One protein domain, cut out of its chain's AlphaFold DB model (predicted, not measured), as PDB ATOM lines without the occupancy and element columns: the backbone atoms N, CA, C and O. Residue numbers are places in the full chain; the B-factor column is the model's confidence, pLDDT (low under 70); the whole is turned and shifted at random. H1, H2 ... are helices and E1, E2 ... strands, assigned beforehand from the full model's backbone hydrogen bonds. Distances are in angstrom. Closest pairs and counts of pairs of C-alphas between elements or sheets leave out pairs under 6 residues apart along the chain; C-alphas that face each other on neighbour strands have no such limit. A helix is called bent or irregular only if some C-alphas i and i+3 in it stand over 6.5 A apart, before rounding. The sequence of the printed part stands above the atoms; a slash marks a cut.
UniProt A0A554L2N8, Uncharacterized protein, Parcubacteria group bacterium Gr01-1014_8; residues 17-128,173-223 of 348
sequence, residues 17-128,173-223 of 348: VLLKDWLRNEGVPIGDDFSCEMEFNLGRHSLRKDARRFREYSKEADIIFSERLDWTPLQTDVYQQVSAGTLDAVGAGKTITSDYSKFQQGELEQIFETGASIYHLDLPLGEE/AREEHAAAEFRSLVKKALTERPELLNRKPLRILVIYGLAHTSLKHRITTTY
ATOM      1  N   VAL A  17     136.136 -25.341 -62.903       48.25
ATOM      2  CA  VAL A  17     137.064 -26.004 -63.832       48.25
ATOM      3  C   VAL A  17     138.102 -26.874 -63.109       48.25
ATOM      4  O   VAL A  17     138.338 -27.997 -63.529       48.25
ATOM      5  N   LEU A  18     138.672 -26.428 -61.988       57.00
ATOM      6  CA  LEU A  18     139.683 -27.202 -61.259       57.00
ATOM      7  C   LEU A  18     139.071 -28.252 -60.328       57.00
ATOM      8  O   LEU A  18     139.686 -29.295 -60.125       57.00
ATOM      9  N   LEU A  19     137.853 -28.028 -59.816       66.25
ATOM     10  CA  LEU A  19     137.094 -29.101 -59.165       66.25
ATOM     11  C   LEU A  19     136.793 -30.211 -60.177       66.25
ATOM     12  O   LEU A  19     137.006 -31.380 -59.880       66.25
ATOM     13  N   LYS A  20     136.372 -29.844 -61.392       69.19
ATOM     14  CA  LYS A  20     136.157 -30.773 -62.505       69.19
ATOM     15  C   LYS A  20     137.436 -31.529 -62.889       69.19
ATOM     16  O   LYS A  20     137.405 -32.751 -63.000       69.19
ATOM     17  N   ASP A  21     138.562 -30.839 -63.048       71.25
ATOM     18  CA  ASP A  21     139.837 -31.480 -63.398       71.25
ATOM     19  C   ASP A  21     140.353 -32.394 -62.279       71.25
ATOM     20  O   ASP A  21     140.815 -33.502 -62.544       71.25
ATOM     21  N   TRP A  22     140.222 -31.977 -61.017       74.75
ATOM     22  CA  TRP A  22     140.553 -32.825 -59.876       74.75
ATOM     23  C   TRP A  22     139.648 -34.062 -59.806       74.75
ATOM     24  O   TRP A  22     140.158 -35.173 -59.704       74.75
ATOM     25  N   LEU A  23     138.328 -33.896 -59.934       73.38
ATOM     26  CA  LEU A  23     137.370 -35.006 -59.951       73.38
ATOM     27  C   LEU A  23     137.693 -36.008 -61.075       73.38
ATOM     28  O   LEU A  23     137.664 -37.213 -60.834       73.38
ATOM     29  N   ARG A  24     138.080 -35.530 -62.268       79.44
ATOM     30  CA  ARG A  24     138.573 -36.386 -63.366       79.44
ATOM     31  C   ARG A  24     139.842 -37.146 -62.984       79.44
ATOM     32  O   ARG A  24     139.902 -38.353 -63.204       79.44
ATOM     33  N   ASN A  25     140.831 -36.469 -62.399       79.62
ATOM     34  CA  ASN A  25     142.091 -37.093 -61.971       79.62
ATOM     35  C   ASN A  25     141.880 -38.153 -60.877       79.62
ATOM     36  O   ASN A  25     142.607 -39.140 -60.823       79.62
ATOM     37  N   GLU A  26     140.861 -37.974 -60.042       78.25
ATOM     38  CA  GLU A  26     140.448 -38.914 -58.997       78.25
ATOM     39  C   GLU A  26     139.569 -40.069 -59.498       78.25
ATOM     40  O   GLU A  26     139.128 -40.898 -58.695       78.25
ATOM     41  N   GLY A  27     139.285 -40.120 -60.804       79.12
ATOM     42  CA  GLY A  27     138.458 -41.153 -61.422       79.12
ATOM     43  C   GLY A  27     136.960 -41.017 -61.143       79.12
ATOM     44  O   GLY A  27     136.228 -41.996 -61.292       79.12
ATOM     45  N   VAL A  28     136.478 -39.838 -60.733       80.62
ATOM     46  CA  VAL A  28     135.038 -39.591 -60.571       80.62
ATOM     47  C   VAL A  28     134.404 -39.444 -61.964       80.62
ATOM     48  O   VAL A  28     134.886 -38.633 -62.761       80.62
ATOM     49  N   PRO A  29     133.336 -40.201 -62.290       82.31
ATOM     50  CA  PRO A  29     132.781 -40.269 -63.641       82.31
ATOM     51  C   PRO A  29     131.917 -39.039 -63.965       82.31
ATOM     52  O   PRO A  29     130.693 -39.121 -64.054       82.31
ATOM     53  N   ILE A  30     132.555 -37.881 -64.127       80.75
ATOM     54  CA  ILE A  30     131.894 -36.626 -64.499       80.75
ATOM     55  C   ILE A  30     131.883 -36.429 -66.021       80.75
ATOM     56  O   ILE A  30     132.858 -36.728 -66.709       80.75
ATOM     57  N   GLY A  31     130.785 -35.881 -66.546       78.56
ATOM     58  CA  GLY A  31     130.651 -35.552 -67.968       78.56
ATOM     59  C   GLY A  31     131.425 -34.297 -68.392       78.56
ATOM     60  O   GLY A  31     131.799 -33.447 -67.577       78.56
ATOM     61  N   ASP A  32     131.614 -34.133 -69.702       79.44
ATOM     62  CA  ASP A  32     132.252 -32.946 -70.289       79.44
ATOM     63  C   ASP A  32     131.454 -31.657 -70.088       79.44
ATOM     64  O   ASP A  32     132.018 -30.566 -70.147       79.44
ATOM     65  N   ASP A  33     130.174 -31.765 -69.760       79.12
ATOM     66  CA  ASP A  33     129.281 -30.657 -69.439       79.12
ATOM     67  C   ASP A  33     129.051 -30.478 -67.928       79.12
ATOM     68  O   ASP A  33     128.200 -29.685 -67.519       79.12
ATOM     69  N   PHE A  34     129.839 -31.161 -67.083       79.06
ATOM     70  CA  PHE A  34     129.843 -30.909 -65.643       79.06
ATOM     71  C   PHE A  34     130.161 -29.435 -65.367       79.06
ATOM     72  O   PHE A  34     131.167 -28.899 -65.857       79.06
ATOM     73  N   SER A  35     129.292 -28.809 -64.575       80.00
ATOM     74  CA  SER A  35     129.404 -27.441 -64.078       80.00
ATOM     75  C   SER A  35     129.029 -27.418 -62.599       80.00
ATOM     76  O   SER A  35     128.180 -28.186 -62.152       80.00
ATOM     77  N   CYS A  36     129.685 -26.548 -61.840       77.75
ATOM     78  CA  CYS A  36     129.478 -26.390 -60.409       77.75
ATOM     79  C   CYS A  36     129.303 -24.902 -60.112       77.75
ATOM     80  O   CYS A  36     129.981 -24.076 -60.716       77.75
ATOM     81  N   GLU A  37     128.427 -24.567 -59.179       77.88
ATOM     82  CA  GLU A  37     128.327 -23.243 -58.571       77.88
ATOM     83  C   GLU A  37     128.635 -23.397 -57.088       77.88
ATOM     84  O   GLU A  37     128.126 -24.316 -56.446       77.88
ATOM     85  N   MET A  38     129.499 -22.537 -56.554       73.88
ATOM     86  CA  MET A  38     129.870 -22.570 -55.145       73.88
ATOM     87  C   MET A  38     129.562 -21.223 -54.515       73.88
ATOM     88  O   MET A  38     130.141 -20.213 -54.911       73.88
ATOM     89  N   GLU A  39     128.656 -21.223 -53.543       71.31
ATOM     90  CA  GLU A  39     128.327 -20.038 -52.760       71.31
ATOM     91  C   GLU A  39     128.985 -20.141 -51.391       71.31
ATOM     92  O   GLU A  39     128.892 -21.162 -50.705       71.31
ATOM     93  N   PHE A  40     129.612 -19.050 -50.968       65.62
ATOM     94  CA  PHE A  40     130.191 -18.941 -49.642       65.62
ATOM     95  C   PHE A  40     129.304 -18.058 -48.764       65.62
ATOM     96  O   PHE A  40     129.222 -16.843 -48.960       65.62
ATOM     97  N   ASN A  41     128.661 -18.649 -47.754       66.12
ATOM     98  CA  ASN A  41     127.947 -17.876 -46.748       66.12
ATOM     99  C   ASN A  41     128.876 -17.529 -45.584       66.12
ATOM    100  O   ASN A  41     129.144 -18.327 -44.688       66.12
ATOM    101  N   LEU A  42     129.358 -16.297 -45.638       57.66
ATOM    102  CA  LEU A  42     130.506 -15.807 -44.898       57.66
ATOM    103  C   LEU A  42     130.109 -14.829 -43.771       57.66
ATOM    104  O   LEU A  42     130.654 -13.728 -43.637       57.66
ATOM    105  N   GLY A  43     129.095 -15.208 -42.994       54.59
ATOM    106  CA  GLY A  43     128.489 -14.377 -41.949       54.59
ATOM    107  C   GLY A  43     129.223 -14.392 -40.601       54.59
ATOM    108  O   GLY A  43     130.067 -15.243 -40.333       54.59
ATOM    109  N   ARG A  44     128.863 -13.460 -39.703       53.69
ATOM    110  CA  ARG A  44     129.302 -13.442 -38.281       53.69
ATOM    111  C   ARG A  44     128.362 -14.275 -37.384       53.69
ATOM    112  O   ARG A  44     128.231 -13.979 -36.196       53.69
ATOM    113  N   HIS A  45     127.627 -15.228 -37.967       54.00
ATOM    114  CA  HIS A  45     126.664 -16.119 -37.292       54.00
ATOM    115  C   HIS A  45     125.589 -15.416 -36.439       54.00
ATOM    116  O   HIS A  45     125.006 -15.999 -35.532       54.00
ATOM    117  N   SER A  46     125.315 -14.130 -36.692       48.19
ATOM    118  CA  SER A  46     124.497 -13.308 -35.778       48.19
ATOM    119  C   SER A  46     123.639 -12.234 -36.448       48.19
ATOM    120  O   SER A  46     122.798 -11.617 -35.787       48.19
ATOM    121  N   LEU A  47     123.790 -11.996 -37.756       52.72
ATOM    122  CA  LEU A  47     123.021 -10.967 -38.454       52.72
ATOM    123  C   LEU A  47     121.789 -11.564 -39.143       52.72
ATOM    124  O   LEU A  47     121.856 -12.581 -39.826       52.72
ATOM    125  N   ARG A  48     120.648 -10.865 -39.055       53.16
ATOM    126  CA  ARG A  48     119.405 -11.236 -39.769       53.16
ATOM    127  C   ARG A  48     119.597 -11.380 -41.288       53.16
ATOM    128  O   ARG A  48     118.842 -12.108 -41.922       53.16
ATOM    129  N   LYS A  49     120.572 -10.670 -41.870       58.06
ATOM    130  CA  LYS A  49     120.927 -10.777 -43.294       58.06
ATOM    131  C   LYS A  49     121.619 -12.109 -43.612       58.06
ATOM    132  O   LYS A  49     121.277 -12.712 -44.622       58.06
ATOM    133  N   ASP A  50     122.500 -12.581 -42.731       58.47
ATOM    134  CA  ASP A  50     123.211 -13.859 -42.873       58.47
ATOM    135  C   ASP A  50     122.218 -15.027 -42.795       58.47
ATOM    136  O   ASP A  50     122.240 -15.920 -43.636       58.47
ATOM    137  N   ALA A  51     121.260 -14.952 -41.862       61.62
ATOM    138  CA  ALA A  51     120.179 -15.932 -41.736       61.62
ATOM    139  C   ALA A  51     119.242 -15.957 -42.960       61.62
ATOM    140  O   ALA A  51     118.746 -17.014 -43.347       61.62
ATOM    141  N   ARG A  52     118.993 -14.796 -43.585       65.25
ATOM    142  CA  ARG A  52     118.185 -14.713 -44.810       65.25
ATOM    143  C   ARG A  52     118.910 -15.330 -46.006       65.25
ATOM    144  O   ARG A  52     118.302 -16.131 -46.702       65.25
ATOM    145  N   ARG A  53     120.186 -14.988 -46.215       65.75
ATOM    146  CA  ARG A  53     121.011 -15.593 -47.273       65.75
ATOM    147  C   ARG A  53     121.134 -17.097 -47.086       65.75
ATOM    148  O   ARG A  53     120.928 -17.839 -48.033       65.75
ATOM    149  N   PHE A  54     121.384 -17.541 -45.855       71.69
ATOM    150  CA  PHE A  54     121.421 -18.961 -45.522       71.69
ATOM    151  C   PHE A  54     120.130 -19.672 -45.939       71.69
ATOM    152  O   PHE A  54     120.198 -20.647 -46.672       71.69
ATOM    153  N   ARG A  55     118.966 -19.135 -45.554       74.38
ATOM    154  CA  ARG A  55     117.651 -19.673 -45.941       74.38
ATOM    155  C   ARG A  55     117.434 -19.739 -47.454       74.38
ATOM    156  O   ARG A  55     116.737 -20.631 -47.923       74.38
ATOM    157  N   GLU A  56     117.906 -18.737 -48.189       78.62
ATOM    158  CA  GLU A  56     117.747 -18.675 -49.646       78.62
ATOM    159  C   GLU A  56     118.636 -19.739 -50.312       78.62
ATOM    160  O   GLU A  56     118.126 -20.587 -51.039       78.62
ATOM    161  N   TYR A  57     119.928 -19.784 -49.977       79.62
ATOM    162  CA  TYR A  57     120.872 -20.709 -50.606       79.62
ATOM    163  C   TYR A  57     120.744 -22.162 -50.143       79.62
ATOM    164  O   TYR A  57     120.988 -23.067 -50.936       79.62
ATOM    165  N   SER A  58     120.343 -22.419 -48.894       84.81
ATOM    166  CA  SER A  58     120.210 -23.792 -48.383       84.81
ATOM    167  C   SER A  58     119.156 -24.595 -49.140       84.81
ATOM    168  O   SER A  58     119.292 -25.803 -49.273       84.81
ATOM    169  N   LYS A  59     118.122 -23.929 -49.667       86.12
ATOM    170  CA  LYS A  59     117.049 -24.563 -50.446       86.12
ATOM    171  C   LYS A  59     117.459 -24.946 -51.859       86.12
ATOM    172  O   LYS A  59     116.797 -25.773 -52.478       86.12
ATOM    173  N   GLU A  60     118.486 -24.296 -52.386       87.38
ATOM    174  CA  GLU A  60     118.949 -24.496 -53.756       87.38
ATOM    175  C   GLU A  60     120.216 -25.349 -53.826       87.38
ATOM    176  O   GLU A  60     120.592 -25.768 -54.919       87.38
ATOM    177  N   ALA A  61     120.869 -25.588 -52.688       91.06
ATOM    178  CA  ALA A  61     122.100 -26.353 -52.596       91.06
ATOM    179  C   ALA A  61     121.853 -27.858 -52.773       91.06
ATOM    180  O   ALA A  61     120.949 -28.435 -52.176       91.06
ATOM    181  N   ASP A  62     122.724 -28.505 -53.540       94.06
ATOM    182  CA  ASP A  62     122.812 -29.960 -53.637       94.06
ATOM    183  C   ASP A  62     123.701 -30.537 -52.520       94.06
ATOM    184  O   ASP A  62     123.455 -31.634 -52.013       94.06
ATOM    185  N   ILE A  63     124.740 -29.791 -52.129       93.44
ATOM    186  CA  ILE A  63     125.683 -30.140 -51.059       93.44
ATOM    187  C   ILE A  63     125.870 -28.921 -50.155       93.44
ATOM    188  O   ILE A  63     126.104 -27.816 -50.645       93.44
ATOM    189  N   ILE A  64     125.806 -29.119 -48.839       91.31
ATOM    190  CA  ILE A  64     126.078 -28.088 -47.836       91.31
ATOM    191  C   ILE A  64     127.259 -28.527 -46.969       91.31
ATOM    192  O   ILE A  64     127.215 -29.565 -46.311       91.31
ATOM    193  N   PHE A  65     128.292 -27.692 -46.920       88.88
ATOM    194  CA  PHE A  65     129.391 -27.789 -45.966       88.88
ATOM    195  C   PHE A  65     129.175 -26.767 -44.861       88.88
ATOM    196  O   PHE A  65     129.035 -25.580 -45.145       88.88
ATOM    197  N   SER A  66     129.136 -27.207 -43.608       85.56
ATOM    198  CA  SER A  66     128.902 -26.330 -42.456       85.56
ATOM    199  C   SER A  66     130.101 -26.292 -41.515       85.56
ATOM    200  O   SER A  66     130.670 -27.326 -41.177       85.56
ATOM    201  N   GLU A  67     130.476 -25.097 -41.069       79.75
ATOM    202  CA  GLU A  67     131.399 -24.900 -39.953       79.75
ATOM    203  C   GLU A  67     130.728 -25.364 -38.663       79.75
ATOM    204  O   GLU A  67     129.713 -24.808 -38.233       79.75
ATOM    205  N   ARG A  68     131.292 -26.393 -38.038       80.88
ATOM    206  CA  ARG A  68     130.823 -26.887 -36.750       80.88
ATOM    207  C   ARG A  68     131.988 -27.499 -36.005       80.88
ATOM    208  O   ARG A  68     132.271 -28.675 -36.177       80.88
ATOM    209  N   LEU A  69     132.651 -26.695 -35.191       78.00
ATOM    210  CA  LEU A  69     133.718 -27.184 -34.332       78.00
ATOM    211  C   LEU A  69     133.198 -28.290 -33.408       78.00
ATOM    212  O   LEU A  69     132.053 -28.231 -32.949       78.00
ATOM    213  N   ASP A  70     134.053 -29.277 -33.154       78.31
ATOM    214  CA  ASP A  70     133.787 -30.424 -32.292       78.31
ATOM    215  C   ASP A  70     132.582 -31.248 -32.761       78.31
ATOM    216  O   ASP A  70     131.807 -31.797 -31.968       78.31
ATOM    217  N   TRP A  71     132.405 -31.333 -34.081       85.12
ATOM    218  CA  TRP A  71     131.347 -32.148 -34.644       85.12
ATOM    219  C   TRP A  71     131.615 -33.643 -34.423       85.12
ATOM    220  O   TRP A  71     132.752 -34.107 -34.341       85.12
ATOM    221  N   THR A  72     130.545 -34.426 -34.348       87.62
ATOM    222  CA  THR A  72     130.592 -35.889 -34.233       87.62
ATOM    223  C   THR A  72     129.897 -36.543 -35.425       87.62
ATOM    224  O   THR A  72     128.986 -35.938 -35.997       87.62
ATOM    225  N   PRO A  73     130.230 -37.800 -35.776       90.06
ATOM    226  CA  PRO A  73     129.507 -38.533 -36.818       90.06
ATOM    227  C   PRO A  73     127.987 -38.556 -36.595       90.06
ATOM    228  O   PRO A  73     127.227 -38.364 -37.538       90.06
ATOM    229  N   LEU A  74     127.545 -38.671 -35.334       90.31
ATOM    230  CA  LEU A  74     126.129 -38.594 -34.965       90.31
ATOM    231  C   LEU A  74     125.488 -37.260 -35.375       90.31
ATOM    232  O   LEU A  74     124.349 -37.240 -35.834       90.31
ATOM    233  N   GLN A  75     126.191 -36.138 -35.204       89.00
ATOM    234  CA  GLN A  75     125.666 -34.840 -35.625       89.00
ATOM    235  C   GLN A  75     125.538 -34.769 -37.145       89.00
ATOM    236  O   GLN A  75     124.480 -34.359 -37.617       89.00
ATOM    237  N   THR A  76     126.531 -35.243 -37.902       91.62
ATOM    238  CA  THR A  76     126.429 -35.325 -39.368       91.62
ATOM    239  C   THR A  76     125.202 -36.140 -39.787       91.62
ATOM    240  O   THR A  76     124.400 -35.673 -40.596       91.62
ATOM    241  N   ASP A  77     124.988 -37.308 -39.177       93.31
ATOM    242  CA  ASP A  77     123.846 -38.181 -39.475       93.31
ATOM    243  C   ASP A  77     122.499 -37.530 -39.139       93.31
ATOM    244  O   ASP A  77     121.520 -37.701 -39.869       93.31
ATOM    245  N   VAL A  78     122.419 -36.766 -38.046       93.12
ATOM    246  CA  VAL A  78     121.207 -36.015 -37.689       93.12
ATOM    247  C   VAL A  78     120.916 -34.927 -38.725       93.12
ATOM    248  O   VAL A  78     119.772 -34.788 -39.149       93.12
ATOM    249  N   TYR A  79     121.929 -34.186 -39.177       93.31
ATOM    250  CA  TYR A  79     121.757 -33.164 -40.215       93.31
ATOM    251  C   TYR A  79     121.304 -33.766 -41.549       93.31
ATOM    252  O   TYR A  79     120.425 -33.209 -42.207       93.31
ATOM    253  N   GLN A  80     121.855 -34.922 -41.919       94.50
ATOM    254  CA  GLN A  80     121.447 -35.670 -43.109       94.50
ATOM    255  C   GLN A  80     119.982 -36.126 -43.015       94.50
ATOM    256  O   GLN A  80     119.217 -35.938 -43.959       94.50
ATOM    257  N   GLN A  81     119.550 -36.649 -41.861       95.56
ATOM    258  CA  GLN A  81     118.151 -37.038 -41.629       95.56
ATOM    259  C   GLN A  81     117.190 -35.847 -41.699       95.56
ATOM    260  O   GLN A  81     116.114 -35.948 -42.287       95.56
ATOM    261  N   VAL A  82     117.589 -34.701 -41.145       95.19
ATOM    262  CA  VAL A  82     116.786 -33.476 -41.230       95.19
ATOM    263  C   VAL A  82     116.674 -33.001 -42.672       95.19
ATOM    264  O   VAL A  82     115.572 -32.731 -43.145       95.19
ATOM    265  N   SER A  83     117.785 -32.993 -43.407       95.00
ATOM    266  CA  SER A  83     117.795 -32.666 -44.834       95.00
ATOM    267  C   SER A  83     116.886 -33.576 -45.665       95.00
ATOM    268  O   SER A  83     116.160 -33.106 -46.542       95.00
ATOM    269  N   ALA A  84     116.853 -34.870 -45.342       94.56
ATOM    270  CA  ALA A  84     115.980 -35.853 -45.977       94.56
ATOM    271  C   ALA A  84     114.502 -35.760 -45.547       94.56
ATOM    272  O   ALA A  84     113.667 -36.471 -46.104       94.56
ATOM    273  N   GLY A  85     114.169 -34.935 -44.549       94.81
ATOM    274  CA  GLY A  85     112.819 -34.827 -43.991       94.81
ATOM    275  C   GLY A  85     112.420 -35.973 -43.054       94.81
ATOM    276  O   GLY A  85     111.271 -36.052 -42.630       94.81
ATOM    277  N   THR A  86     113.346 -36.875 -42.708       96.31
ATOM    278  CA  THR A  86     113.062 -38.034 -41.841       96.31
ATOM    279  C   THR A  86     113.122 -37.697 -40.353       96.31
ATOM    280  O   THR A  86     112.610 -38.453 -39.527       96.31
ATOM    281  N   LEU A  87     113.709 -36.549 -40.009       94.69
ATOM    282  CA  LEU A  87     113.782 -36.005 -38.657       94.69
ATOM    283  C   LEU A  87     113.496 -34.500 -38.709       94.69
ATOM    284  O   LEU A  87     114.044 -33.796 -39.547       94.69
ATOM    285  N   ASP A  88     112.644 -33.975 -37.834       92.38
ATOM    286  CA  ASP A  88     112.430 -32.527 -37.748       92.38
ATOM    287  C   ASP A  88     113.469 -31.860 -36.828       92.38
ATOM    288  O   ASP A  88     114.213 -32.514 -36.092       92.38
ATOM    289  N   ALA A  89     113.527 -30.527 -36.840       87.06
ATOM    290  CA  ALA A  89     114.471 -29.784 -36.003       87.06
ATOM    291  C   ALA A  89     114.243 -30.017 -34.495       87.06
ATOM    292  O   ALA A  89     115.186 -29.987 -33.703       87.06
ATOM    293  N   VAL A  90     113.002 -30.265 -34.067       87.06
ATOM    294  CA  VAL A  90     112.691 -30.527 -32.653       87.06
ATOM    295  C   VAL A  90     113.225 -31.894 -32.224       87.06
ATOM    296  O   VAL A  90     113.816 -32.015 -31.151       87.06
ATOM    297  N   GLY A  91     113.041 -32.920 -33.051       88.00
ATOM    298  CA  GLY A  91     113.567 -34.264 -32.860       88.00
ATOM    299  C   GLY A  91     115.090 -34.283 -32.904       88.00
ATOM    300  O   GLY A  91     115.715 -34.847 -32.009       88.00
ATOM    301  N   ALA A  92     115.693 -33.574 -33.857       88.00
ATOM    302  CA  ALA A  92     117.139 -33.396 -33.936       88.00
ATOM    303  C   ALA A  92     117.729 -32.790 -32.654       88.00
ATOM    304  O   ALA A  92     118.730 -33.291 -32.142       88.00
ATOM    305  N   GLY A  93     117.070 -31.779 -32.076       83.94
ATOM    306  CA  GLY A  93     117.492 -31.182 -30.806       83.94
ATOM    307  C   GLY A  93     117.420 -32.122 -29.602       83.94
ATOM    308  O   GLY A  93     118.167 -31.945 -28.644       83.94
ATOM    309  N   LYS A  94     116.564 -33.150 -29.647       83.44
ATOM    310  CA  LYS A  94     116.513 -34.201 -28.616       83.44
ATOM    311  C   LYS A  94     117.604 -35.254 -28.796       83.44
ATOM    312  O   LYS A  94     117.986 -35.881 -27.816       83.44
ATOM    313  N   THR A  95     118.080 -35.459 -30.022       82.69
ATOM    314  CA  THR A  95     119.158 -36.411 -30.330       82.69
ATOM    315  C   THR A  95     120.532 -35.807 -30.046       82.69
ATOM    316  O   THR A  95     121.413 -36.483 -29.520       82.69
ATOM    317  N   ILE A  96     120.717 -34.522 -30.356       80.12
ATOM    318  CA  ILE A  96     121.965 -33.790 -30.123       80.12
ATOM    319  C   ILE A  96     121.895 -33.115 -28.738       80.12
ATOM    320  O   ILE A  96     121.680 -31.910 -28.632       80.12
ATOM    321  N   THR A  97     122.033 -33.876 -27.647       60.41
ATOM    322  CA  THR A  97     122.059 -33.300 -26.287       60.41
ATOM    323  C   THR A  97     123.479 -32.993 -25.806       60.41
ATOM    324  O   THR A  97     124.208 -33.913 -25.443       60.41
ATOM    325  N   SER A  98     123.813 -31.698 -25.729       50.44
ATOM    326  CA  SER A  98     124.650 -31.077 -24.676       50.44
ATOM    327  C   SER A  98     124.673 -29.541 -24.757       50.44
ATOM    328  O   SER A  98     124.868 -28.918 -23.726       50.44
ATOM    329  N   ASP A  99     124.374 -28.922 -25.907       53.41
ATOM    330  CA  ASP A  99     124.236 -27.456 -26.036       53.41
ATOM    331  C   ASP A  99     123.386 -27.079 -27.268       53.41
ATOM    332  O   ASP A  99     123.843 -26.478 -28.243       53.41
ATOM    333  N   TYR A 100     122.109 -27.476 -27.263       60.12
ATOM    334  CA  TYR A 100     121.198 -27.165 -28.367       60.12
ATOM    335  C   TYR A 100     120.816 -25.679 -28.363       60.12
ATOM    336  O   TYR A 100     119.865 -25.246 -27.705       60.12
ATOM    337  N   SER A 101     121.591 -24.868 -29.083       68.19
ATOM    338  CA  SER A 101     121.337 -23.433 -29.188       68.19
ATOM    339  C   SER A 101     120.135 -23.136 -30.095       68.19
ATOM    340  O   SER A 101     119.876 -23.824 -31.083       68.19
ATOM    341  N   LYS A 102     119.425 -22.031 -29.826       68.12
ATOM    342  CA  LYS A 102     118.365 -21.521 -30.726       68.12
ATOM    343  C   LYS A 102     118.876 -21.235 -32.140       68.12
ATOM    344  O   LYS A 102     118.092 -21.239 -33.082       68.12
ATOM    345  N   PHE A 103     120.170 -20.947 -32.274       69.25
ATOM    346  CA  PHE A 103     120.814 -20.763 -33.566       69.25
ATOM    347  C   PHE A 103     120.844 -22.083 -34.341       69.25
ATOM    348  O   PHE A 103     120.304 -22.143 -35.439       69.25
ATOM    349  N   GLN A 104     121.351 -23.150 -33.719       76.06
ATOM    350  CA  GLN A 104     121.388 -24.488 -34.310       76.06
ATOM    351  C   GLN A 104     119.990 -25.008 -34.664       76.06
ATOM    352  O   GLN A 104     119.805 -25.611 -35.718       76.06
ATOM    353  N   GLN A 105     118.990 -24.736 -33.823       80.56
ATOM    354  CA  GLN A 105     117.605 -25.048 -34.163       80.56
ATOM    355  C   GLN A 105     117.157 -24.332 -35.440       80.56
ATOM    356  O   GLN A 105     116.599 -24.958 -36.336       80.56
ATOM    357  N   GLY A 106     117.434 -23.030 -35.536       78.75
ATOM    358  CA  GLY A 106     117.118 -22.251 -36.725       78.75
ATOM    359  C   GLY A 106     117.814 -22.782 -37.979       78.75
ATOM    360  O   GLY A 106     117.199 -22.757 -39.042       78.75
ATOM    361  N   GLU A 107     119.050 -23.283 -37.859       81.25
ATOM    362  CA  GLU A 107     119.778 -23.921 -38.962       81.25
ATOM    363  C   GLU A 107     119.079 -25.187 -39.458       81.25
ATOM    364  O   GLU A 107     118.782 -25.305 -40.648       81.25
ATOM    365  N   LEU A 108     118.752 -26.091 -38.533       87.62
ATOM    366  CA  LEU A 108     118.060 -27.347 -38.822       87.62
ATOM    367  C   LEU A 108     116.680 -27.108 -39.457       87.62
ATOM    368  O   LEU A 108     116.310 -27.780 -40.415       87.62
ATOM    369  N   GLU A 109     115.948 -26.093 -38.992       87.50
ATOM    370  CA  GLU A 109     114.673 -25.680 -39.591       87.50
ATOM    371  C   GLU A 109     114.818 -25.191 -41.043       87.50
ATOM    372  O   GLU A 109     113.869 -25.315 -41.814       87.50
ATOM    373  N   GLN A 110     115.961 -24.615 -41.443       86.56
ATOM    374  CA  GLN A 110     116.151 -24.159 -42.830       86.56
ATOM    375  C   GLN A 110     116.548 -25.273 -43.795       86.56
ATOM    376  O   GLN A 110     116.335 -25.114 -44.998       86.56
ATOM    377  N   ILE A 111     117.172 -26.340 -43.296       90.69
ATOM    378  CA  ILE A 111     117.627 -27.451 -44.139       90.69
ATOM    379  C   ILE A 111     116.601 -28.583 -44.218       90.69
ATOM    380  O   ILE A 111     116.776 -29.477 -45.040       90.69
ATOM    381  N   PHE A 112     115.538 -28.549 -43.410       93.06
ATOM    382  CA  PHE A 112     114.481 -29.558 -43.434       93.06
ATOM    383  C   PHE A 112     113.902 -29.744 -44.844       93.06
ATOM    384  O   PHE A 112     113.520 -28.765 -45.489       93.06
ATOM    385  N   GLU A 113     113.862 -30.996 -45.310       92.12
ATOM    386  CA  GLU A 113     113.370 -31.394 -46.643       92.12
ATOM    387  C   GLU A 113     114.077 -30.718 -47.836       92.12
ATOM    388  O   GLU A 113     113.566 -30.724 -48.957       92.12
ATOM    389  N   THR A 114     115.271 -30.151 -47.644       91.88
ATOM    390  CA  THR A 114     116.055 -29.611 -48.772       91.88
ATOM    391  C   THR A 114     116.615 -30.713 -49.666       91.88
ATOM    392  O   THR A 114     116.870 -30.482 -50.846       91.88
ATOM    393  N   GLY A 115     116.799 -31.920 -49.122       91.69
ATOM    394  CA  GLY A 115     117.400 -33.037 -49.838       91.69
ATOM    395  C   GLY A 115     118.859 -32.783 -50.225       91.69
ATOM    396  O   GLY A 115     119.347 -33.428 -51.151       91.69
ATOM    397  N   ALA A 116     119.546 -31.854 -49.556       93.81
ATOM    398  CA  ALA A 116     120.966 -31.573 -49.736       93.81
ATOM    399  C   ALA A 116     121.837 -32.561 -48.940       93.81
ATOM    400  O   ALA A 116     121.475 -32.962 -47.832       93.81
ATOM    401  N   SER A 117     123.009 -32.929 -49.455       94.88
ATOM    402  CA  SER A 117     123.991 -33.687 -48.666       94.88
ATOM    403  C   SER A 117     124.720 -32.759 -47.704       94.88
ATOM    404  O   SER A 117     125.355 -31.805 -48.150       94.88
ATOM    405  N   ILE A 118     124.666 -33.037 -46.403       93.50
ATOM    406  CA  ILE A 118     125.267 -32.176 -45.378       93.50
ATOM    407  C   ILE A 118     126.552 -32.781 -44.806       93.50
ATOM    408  O   ILE A 118     126.553 -33.902 -44.297       93.50
ATOM    409  N   TYR A 119     127.633 -32.008 -44.815       92.88
ATOM    410  CA  TYR A 119     128.896 -32.363 -44.167       92.88
ATOM    411  C   TYR A 119     129.391 -31.216 -43.281       92.88
ATOM    412  O   TYR A 119     129.029 -30.051 -43.478       92.88
ATOM    413  N   HIS A 120     130.226 -31.547 -42.298       89.75
ATOM    414  CA  HIS A 120     130.883 -30.567 -41.440       89.75
ATOM    415  C   HIS A 120     132.327 -30.367 -41.901       89.75
ATOM    416  O   HIS A 120     133.029 -31.335 -42.183       89.75
ATOM    417  N   LEU A 121     132.739 -29.107 -42.028       83.75
ATOM    418  CA  LEU A 121     134.042 -28.696 -42.546       83.75
ATOM    419  C   LEU A 121     134.814 -27.963 -41.441       83.75
ATOM    420  O   LEU A 121     135.038 -26.761 -41.520       83.75
ATOM    421  N   ASP A 122     135.118 -28.678 -40.361       83.44
ATOM    422  CA  ASP A 122     135.794 -28.165 -39.163       83.44
ATOM    423  C   ASP A 122     136.453 -29.321 -38.392       83.44
ATOM    424  O   ASP A 122     136.242 -30.479 -38.751       83.44
ATOM    425  N   LEU A 123     137.205 -29.030 -37.327       82.62
ATOM    426  CA  LEU A 123     137.839 -30.072 -36.508       82.62
ATOM    427  C   LEU A 123     136.763 -30.922 -35.793       82.62
ATOM    428  O   LEU A 123     135.888 -30.351 -35.126       82.62
ATOM    429  N   PRO A 124     136.783 -32.262 -35.924       84.44
ATOM    430  CA  PRO A 124     135.874 -33.150 -35.209       84.44
ATOM    431  C   PRO A 124     136.189 -33.211 -33.710       84.44
ATOM    432  O   PRO A 124     137.300 -32.926 -33.261       84.44
ATOM    433  N   LEU A 125     135.207 -33.651 -32.922       79.69
ATOM    434  CA  LEU A 125     135.369 -33.833 -31.482       79.69
ATOM    435  C   LEU A 125     136.525 -34.796 -31.173       79.69
ATOM    436  O   LEU A 125     136.556 -35.923 -31.668       79.69
ATOM    437  N   GLY A 126     137.411 -34.390 -30.262       69.75
ATOM    438  CA  GLY A 126     138.504 -35.230 -29.767       69.75
ATOM    439  C   GLY A 126     139.832 -35.043 -30.500       69.75
ATOM    440  O   GLY A 126     140.840 -35.579 -30.039       69.75
ATOM    441  N   GLU A 127     139.874 -34.237 -31.562       67.75
ATOM    442  CA  GLU A 127     141.119 -33.557 -31.924       67.75
ATOM    443  C   GLU A 127     141.479 -32.553 -30.806       67.75
ATOM    444  O   GLU A 127     140.623 -32.166 -30.006       67.75
ATOM    445  N   GLU A 128     142.752 -32.155 -30.673       60.69
ATOM    446  CA  GLU A 128     143.263 -31.312 -29.564       60.69
ATOM    447  C   GLU A 128     142.522 -29.954 -29.377       60.69
ATOM    448  O   GLU A 128     142.778 -29.226 -28.414       60.69
ATOM    449  N   ALA A 173     144.611 -24.158 -37.548       80.12
ATOM    450  CA  ALA A 173     144.387 -25.602 -37.646       80.12
ATOM    451  C   ALA A 173     143.000 -25.943 -38.223       80.12
ATOM    452  O   ALA A 173     142.883 -26.820 -39.078       80.12
ATOM    453  N   ARG A 174     141.953 -25.212 -37.814       81.44
ATOM    454  CA  ARG A 174     140.593 -25.341 -38.366       81.44
ATOM    455  C   ARG A 174     140.561 -25.031 -39.863       81.44
ATOM    456  O   ARG A 174     139.920 -25.760 -40.619       81.44
ATOM    457  N   GLU A 175     141.261 -23.979 -40.294       76.88
ATOM    458  CA  GLU A 175     141.365 -23.604 -41.709       76.88
ATOM    459  C   GLU A 175     142.132 -24.667 -42.519       76.88
ATOM    460  O   GLU A 175     141.695 -25.068 -43.597       76.88
ATOM    461  N   GLU A 176     143.249 -25.173 -41.997       77.88
ATOM    462  CA  GLU A 176     144.049 -26.217 -42.646       77.88
ATOM    463  C   GLU A 176     143.289 -27.544 -42.772       77.88
ATOM    464  O   GLU A 176     143.310 -28.163 -43.839       77.88
ATOM    465  N   HIS A 177     142.575 -27.954 -41.720       81.88
ATOM    466  CA  HIS A 177     141.735 -29.149 -41.731       81.88
ATOM    467  C   HIS A 177     140.609 -29.030 -42.762       81.88
ATOM    468  O   HIS A 177     140.437 -29.915 -43.599       81.88
ATOM    469  N   ALA A 178     139.891 -27.900 -42.769       79.69
ATOM    470  CA  ALA A 178     138.871 -27.619 -43.775       79.69
ATOM    471  C   ALA A 178     139.433 -27.735 -45.205       79.69
ATOM    472  O   ALA A 178     138.763 -28.258 -46.094       79.69
ATOM    473  N   ALA A 179     140.678 -27.308 -45.433       75.31
ATOM    474  CA  ALA A 179     141.356 -27.433 -46.727       75.31
ATOM    475  C   ALA A 179     141.631 -28.865 -47.134       75.31
ATOM    476  O   ALA A 179     141.373 -29.245 -48.277       75.31
ATOM    477  N   ALA A 180     142.169 -29.639 -46.199       77.69
ATOM    478  CA  ALA A 180     142.515 -31.025 -46.436       77.69
ATOM    479  C   ALA A 180     141.263 -31.865 -46.735       77.69
ATOM    480  O   ALA A 180     141.269 -32.665 -47.673       77.69
ATOM    481  N   GLU A 181     140.176 -31.633 -45.996       83.56
ATOM    482  CA  GLU A 181     138.967 -32.456 -46.063       83.56
ATOM    483  C   GLU A 181     137.963 -32.024 -47.135       83.56
ATOM    484  O   GLU A 181     137.164 -32.838 -47.594       83.56
ATOM    485  N   PHE A 182     137.984 -30.772 -47.603       82.38
ATOM    486  CA  PHE A 182     136.963 -30.287 -48.540       82.38
ATOM    487  C   PHE A 182     136.786 -31.210 -49.757       82.38
ATOM    488  O   PHE A 182     135.676 -31.600 -50.122       82.38
ATOM    489  N   ARG A 183     137.902 -31.622 -50.363       82.00
ATOM    490  CA  ARG A 183     137.903 -32.504 -51.532       82.00
ATOM    491  C   ARG A 183     137.408 -33.908 -51.211       82.00
ATOM    492  O   ARG A 183     136.551 -34.422 -51.931       82.00
ATOM    493  N   SER A 184     137.926 -34.527 -50.148       86.38
ATOM    494  CA  SER A 184     137.523 -35.882 -49.744       86.38
ATOM    495  C   SER A 184     136.009 -35.937 -49.511       86.38
ATOM    496  O   SER A 184     135.343 -36.852 -50.002       86.38
ATOM    497  N   LEU A 185     135.447 -34.906 -48.874       88.94
ATOM    498  CA  LEU A 185     134.020 -34.805 -48.599       88.94
ATOM    499  C   LEU A 185     133.178 -34.539 -49.856       88.94
ATOM    500  O   LEU A 185     132.107 -35.127 -49.989       88.94
ATOM    501  N   VAL A 186     133.649 -33.736 -50.823       87.12
ATOM    502  CA  VAL A 186     132.960 -33.599 -52.124       87.12
ATOM    503  C   VAL A 186     132.906 -34.945 -52.855       87.12
ATOM    504  O   VAL A 186     131.847 -35.341 -53.343       87.12
ATOM    505  N   LYS A 187     134.019 -35.689 -52.908       87.38
ATOM    506  CA  LYS A 187     134.045 -37.029 -53.524       87.38
ATOM    507  C   LYS A 187     133.110 -37.992 -52.802       87.38
ATOM    508  O   LYS A 187     132.385 -38.735 -53.463       87.38
ATOM    509  N   LYS A 188     133.097 -37.956 -51.468       90.44
ATOM    510  CA  LYS A 188     132.159 -38.720 -50.641       90.44
ATOM    511  C   LYS A 188     130.705 -38.398 -51.006       90.44
ATOM    512  O   LYS A 188     129.967 -39.322 -51.328       90.44
ATOM    513  N   ALA A 189     130.339 -37.118 -51.086       91.56
ATOM    514  CA  ALA A 189     128.996 -36.674 -51.467       91.56
ATOM    515  C   ALA A 189     128.548 -37.213 -52.830       91.56
ATOM    516  O   ALA A 189     127.443 -37.736 -52.961       91.56
ATOM    517  N   LEU A 190     129.419 -37.125 -53.837       90.50
ATOM    518  CA  LEU A 190     129.129 -37.607 -55.190       90.50
ATOM    519  C   LEU A 190     129.078 -39.139 -55.282       90.50
ATOM    520  O   LEU A 190     128.398 -39.679 -56.148       90.50
ATOM    521  N   THR A 191     129.793 -39.837 -54.398       89.88
ATOM    522  CA  THR A 191     129.808 -41.306 -54.337       89.88
ATOM    523  C   THR A 191     128.559 -41.840 -53.640       89.88
ATOM    524  O   THR A 191     127.946 -42.787 -54.122       89.88
ATOM    525  N   GLU A 192     128.166 -41.227 -52.522       90.06
ATOM    526  CA  GLU A 192     126.966 -41.593 -51.757       90.06
ATOM    527  C   GLU A 192     125.679 -41.232 -52.507       90.06
ATOM    528  O   GLU A 192     124.658 -41.896 -52.333       90.06
ATOM    529  N   ARG A 193     125.735 -40.209 -53.370       91.00
ATOM    530  CA  ARG A 193     124.609 -39.744 -54.186       91.00
ATOM    531  C   ARG A 193     124.997 -39.548 -55.650       91.00
ATOM    532  O   ARG A 193     125.198 -38.414 -56.102       91.00
ATOM    533  N   PRO A 194     125.090 -40.646 -56.421       90.31
ATOM    534  CA  PRO A 194     125.498 -40.601 -57.823       90.31
ATOM    535  C   PRO A 194     124.597 -39.728 -58.704       90.31
ATOM    536  O   PRO A 194     125.038 -39.237 -59.741       90.31
ATOM    537  N   GLU A 195     123.342 -39.490 -58.311       90.88
ATOM    538  CA  GLU A 195     122.429 -38.612 -59.040       90.88
ATOM    539  C   GLU A 195     122.904 -37.151 -59.088       90.88
ATOM    540  O   GLU A 195     122.551 -36.432 -60.026       90.88
ATOM    541  N   LEU A 196     123.747 -36.723 -58.138       90.12
ATOM    542  CA  LEU A 196     124.342 -35.385 -58.117       90.12
ATOM    543  C   LEU A 196     125.283 -35.139 -59.304       90.12
ATOM    544  O   LEU A 196     125.417 -34.002 -59.750       90.12
ATOM    545  N   LEU A 197     125.870 -36.190 -59.884       86.94
ATOM    546  CA  LEU A 197     126.725 -36.088 -61.075       86.94
ATOM    547  C   LEU A 197     125.969 -35.562 -62.306       86.94
ATOM    548  O   LEU A 197     126.585 -35.047 -63.239       86.94
ATOM    549  N   ASN A 198     124.635 -35.668 -62.301       86.75
ATOM    550  CA  ASN A 198     123.771 -35.190 -63.378       86.75
ATOM    551  C   ASN A 198     123.257 -33.755 -63.155       86.75
ATOM    552  O   ASN A 198     122.599 -33.208 -64.043       86.75
ATOM    553  N   ARG A 199     123.531 -33.134 -61.996       86.06
ATOM    554  CA  ARG A 199     123.104 -31.762 -61.683       86.06
ATOM    555  C   ARG A 199     123.928 -30.748 -62.473       86.06
ATOM    556  O   ARG A 199     125.152 -30.838 -62.542       86.06
ATOM    557  N   LYS A 200     123.240 -29.790 -63.103       85.06
ATOM    558  CA  LYS A 200     123.832 -28.757 -63.966       85.06
ATOM    559  C   LYS A 200     123.137 -27.412 -63.714       85.06
ATOM    560  O   LYS A 200     122.043 -27.211 -64.243       85.06
ATOM    561  N   PRO A 201     123.738 -26.505 -62.931       86.12
ATOM    562  CA  PRO A 201     124.974 -26.691 -62.163       86.12
ATOM    563  C   PRO A 201     124.758 -27.571 -60.921       86.12
ATOM    564  O   PRO A 201     123.665 -27.582 -60.359       86.12
ATOM    565  N   LEU A 202     125.804 -28.279 -60.483       86.88
ATOM    566  CA  LEU A 202     125.897 -28.795 -59.115       86.88
ATOM    567  C   LEU A 202     126.096 -27.608 -58.167       86.88
ATOM    568  O   LEU A 202     127.087 -26.886 -58.291       86.88
ATOM    569  N   ARG A 203     125.182 -27.398 -57.225       88.06
ATOM    570  CA  ARG A 203     125.221 -26.255 -56.306       88.06
ATOM    571  C   ARG A 203     125.795 -26.661 -54.959       88.06
ATOM    572  O   ARG A 203     125.210 -27.463 -54.237       88.06
ATOM    573  N   ILE A 204     126.935 -26.084 -54.606       85.75
ATOM    574  CA  ILE A 204     127.617 -26.314 -53.335       85.75
ATOM    575  C   ILE A 204     127.506 -25.050 -52.488       85.75
ATOM    576  O   ILE A 204     127.944 -23.977 -52.896       85.75
ATOM    577  N   LEU A 205     126.953 -25.174 -51.287       84.00
ATOM    578  CA  LEU A 205     126.936 -24.105 -50.297       84.00
ATOM    579  C   LEU A 205     127.990 -24.390 -49.229       84.00
ATOM    580  O   LEU A 205     127.928 -25.409 -48.546       84.00
ATOM    581  N   VAL A 206     128.936 -23.474 -49.049       80.12
ATOM    582  CA  VAL A 206     129.933 -23.532 -47.977       80.12
ATOM    583  C   VAL A 206     129.609 -22.457 -46.947       80.12
ATOM    584  O   VAL A 206     129.656 -21.260 -47.228       80.12
ATOM    585  N   ILE A 207     129.269 -22.881 -45.739       76.88
ATOM    586  CA  ILE A 207     128.981 -22.015 -44.598       76.88
ATOM    587  C   ILE A 207     130.204 -22.068 -43.707       76.88
ATOM    588  O   ILE A 207     130.423 -23.048 -43.001       76.88
ATOM    589  N   TYR A 208     131.012 -21.018 -43.772       70.81
ATOM    590  CA  TYR A 208     132.259 -20.948 -43.032       70.81
ATOM    591  C   TYR A 208     132.446 -19.542 -42.475       70.81
ATOM    592  O   TYR A 208     132.405 -18.544 -43.200       70.81
ATOM    593  N   GLY A 209     132.592 -19.447 -41.160       65.19
ATOM    594  CA  GLY A 209     132.694 -18.212 -40.407       65.19
ATOM    595  C   GLY A 209     133.981 -17.485 -40.735       65.19
ATOM    596  O   GLY A 209     135.027 -17.702 -40.131       65.19
ATOM    597  N   LEU A 210     133.894 -16.525 -41.651       56.16
ATOM    598  CA  LEU A 210     135.021 -15.679 -42.035       56.16
ATOM    599  C   LEU A 210     135.686 -14.963 -40.850       56.16
ATOM    600  O   LEU A 210     136.872 -14.668 -40.887       56.16
ATOM    601  N   ALA A 211     134.952 -14.672 -39.775       54.91
ATOM    602  CA  ALA A 211     135.532 -14.018 -38.599       54.91
ATOM    603  C   ALA A 211     136.642 -14.836 -37.906       54.91
ATOM    604  O   ALA A 211     137.417 -14.259 -37.151       54.91
ATOM    605  N   HIS A 212     136.710 -16.137 -38.181       57.34
ATOM    606  CA  HIS A 212     137.593 -17.113 -37.550       57.34
ATOM    607  C   HIS A 212     138.722 -17.579 -38.473       57.34
ATOM    608  O   HIS A 212     139.379 -18.573 -38.184       57.34
ATOM    609  N   THR A 213     138.914 -16.911 -39.613       61.22
ATOM    610  CA  THR A 213     139.791 -17.400 -40.678       61.22
ATOM    611  C   THR A 213     140.582 -16.263 -41.300       61.22
ATOM    612  O   THR A 213     140.150 -15.103 -41.332       61.22
ATOM    613  N   SER A 214     141.735 -16.600 -41.869       61.16
ATOM    614  CA  SER A 214     142.550 -15.651 -42.629       61.16
ATOM    615  C   SER A 214     141.855 -15.186 -43.928       61.16
ATOM    616  O   SER A 214     142.234 -14.169 -44.524       61.16
ATOM    617  N   LEU A 215     140.805 -15.908 -44.349       55.06
ATOM    618  CA  LEU A 215     140.076 -15.738 -45.605       55.06
ATOM    619  C   LEU A 215     139.279 -14.434 -45.672       55.06
ATOM    620  O   LEU A 215     139.212 -13.826 -46.741       55.06
ATOM    621  N   LYS A 216     138.703 -13.963 -44.555       55.38
ATOM    622  CA  LYS A 216     137.802 -12.796 -44.555       55.38
ATOM    623  C   LYS A 216     138.408 -11.591 -45.200       55.38
ATOM    624  O   LYS A 216     137.848 -11.016 -46.130       55.38
ATOM    625  N   HIS A 217     139.544 -11.199 -44.655       51.19
ATOM    626  CA  HIS A 217     140.132  -9.948 -45.036       51.19
ATOM    627  C   HIS A 217     140.732 -10.054 -46.437       51.19
ATOM    628  O   HIS A 217     140.583  -9.124 -47.221       51.19
ATOM    629  N   ARG A 218     141.295 -11.210 -46.820       51.28
ATOM    630  CA  ARG A 218     141.784 -11.400 -48.189       51.28
ATOM    631  C   ARG A 218     140.653 -11.352 -49.219       51.28
ATOM    632  O   ARG A 218     140.824 -10.719 -50.253       51.28
ATOM    633  N   ILE A 219     139.485 -11.934 -48.929       49.47
ATOM    634  CA  ILE A 219     138.298 -11.787 -49.785       49.47
ATOM    635  C   ILE A 219     137.852 -10.319 -49.809       49.47
ATOM    636  O   ILE A 219     137.619  -9.795 -50.890       49.47
ATOM    637  N   THR A 220     137.818  -9.607 -48.673       51.66
ATOM    638  CA  THR A 220     137.468  -8.172 -48.685       51.66
ATOM    639  C   THR A 220     138.483  -7.290 -49.418       51.66
ATOM    640  O   THR A 220     138.087  -6.256 -49.946       51.66
ATOM    641  N   THR A 221     139.772  -7.652 -49.456       50.03
ATOM    642  CA  THR A 221     140.807  -6.871 -50.156       50.03
ATOM    643  C   THR A 221     140.910  -7.210 -51.633       50.03
ATOM    644  O   THR A 221     141.105  -6.315 -52.445       50.03
ATOM    645  N   THR A 222     140.808  -8.493 -51.984       44.72
ATOM    646  CA  THR A 222     140.982  -8.984 -53.359       44.72
ATOM    647  C   THR A 222     139.679  -8.915 -54.147       44.72
ATOM    648  O   THR A 222     139.696  -8.635 -55.340       44.72
ATOM    649  N   TYR A 223     138.549  -9.129 -53.474       45.22
ATOM    650  CA  TYR A 223     137.210  -9.110 -54.055       45.22
ATOM    651  C   TYR A 223     136.286  -8.195 -53.233       45.22
ATOM    652  O   TYR A 223     135.317  -8.665 -52.625       45.22
TER     653      TYR A 223
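Overview. This is residues 17 to 128 and 173 to 223 of the 348 residues of an uncharacterized protein of Parcubacteria group bacterium Gr01-1014_8 (UniProt A0A554L2N8). A sheet of four parallel strands is the middle of three layers, with H2 and H3 over one face and H6b, an arm of the bent helix H6, over the other. H5 packs on H2, H3 and H4, while H8 and H1 lie farthest from the middle. The printed part has 163 residues, with eight named helices and four named strands in the order H1 E1 H2 E2 H3 H4 H5 E3 H6 H7 E4 H8; its class is mixed, helices and strands. The sheet runs E1 E4 E2 E3. The whole is compact, with a radius of gyration of the C-alphas of 15.8 A and spans of 44 by 40 by 33 A.

Arrangement. Start at edge strand E1, residues 36 to 41, parallel to E4, residues 202 to 207; N 39 and O 204 are within hydrogen-bond range at 2.9 A. E4 is parallel to E2, residues 63 to 66, with N 65 and O 205 within range at 2.8 A. E2 is parallel to edge strand E3, residues 117 to 120, with N 66 and O 119 within range at 2.8 A. On one face H2, residues 48 to 58, runs along the strands, 26 degrees from E4 on the local plane; its closest C-alpha pair with E4 is Tyr 57 and Leu 205, 7.0 A. E1, H2 and E2 make a split strand-helix-strand unit, E4 between its strands, with a right-handed crossover. On the same face H3, residues 73 to 83, is over E3, their closest C-alphas those of Gln 80 and Ile 118, 5.7 A. H6, residues 173 to 192, was assigned as one helix by its hydrogen bonds but is bent, with C-alphas 180 and 183 7.0 A apart; its arms are H6a, residues 173 to 180, and H6b, residues 183 to 192. On the opposite face H6b is over E2 and E3 at a height over the sheet of 9.5 A. The hub H5, residues 102 to 111, touches H2, H3 and H4, residues 89 to 95; its closest C-alphas with H4 are Leu 108 and Ala 89, 5.2 A. H3 and H4 form a hairpin, opposite ways at a shallow tilt of 22 degrees. H7, residues 194 to 198, is close to H6b but not clearly touching, as is H1, residues 17 to 25. H8, residues 215 to 222, is apart from H6a. Every O i to N i+4 pair is within range in H1, H2, H3, H4, H5, H6a, H6b and H8; H7 has 0 of 1, but 2 of 2 O i to N i+3 pairs.

Along the chain. Find C-alpha 17 at (137.064, -26.004, -63.832), where H1 begins. E1 starts at C-alpha 36, (129.478, -26.390, -60.409), and is 16.2 A long; E4 is 16.3 A, H3 15.4 A and H2 15.2 A. H8 ends at C-alpha 222, (140.982, -8.984, -53.359).

Size, cuts and confidence. The C-alphas farthest apart, Asp 32 and Ser 98, are 46.3 A apart. Residues 129 to 172 are not printed, and C-alphas 128 and 173 are 10.0 A apart across this cut. Of the links printed whole, none is long. Mean pLDDT of the printed part is 77.9; look for values under 70 at residues 17 to 20, 40 to 53, 97 to 103, 126 to 128 and 209 to 223.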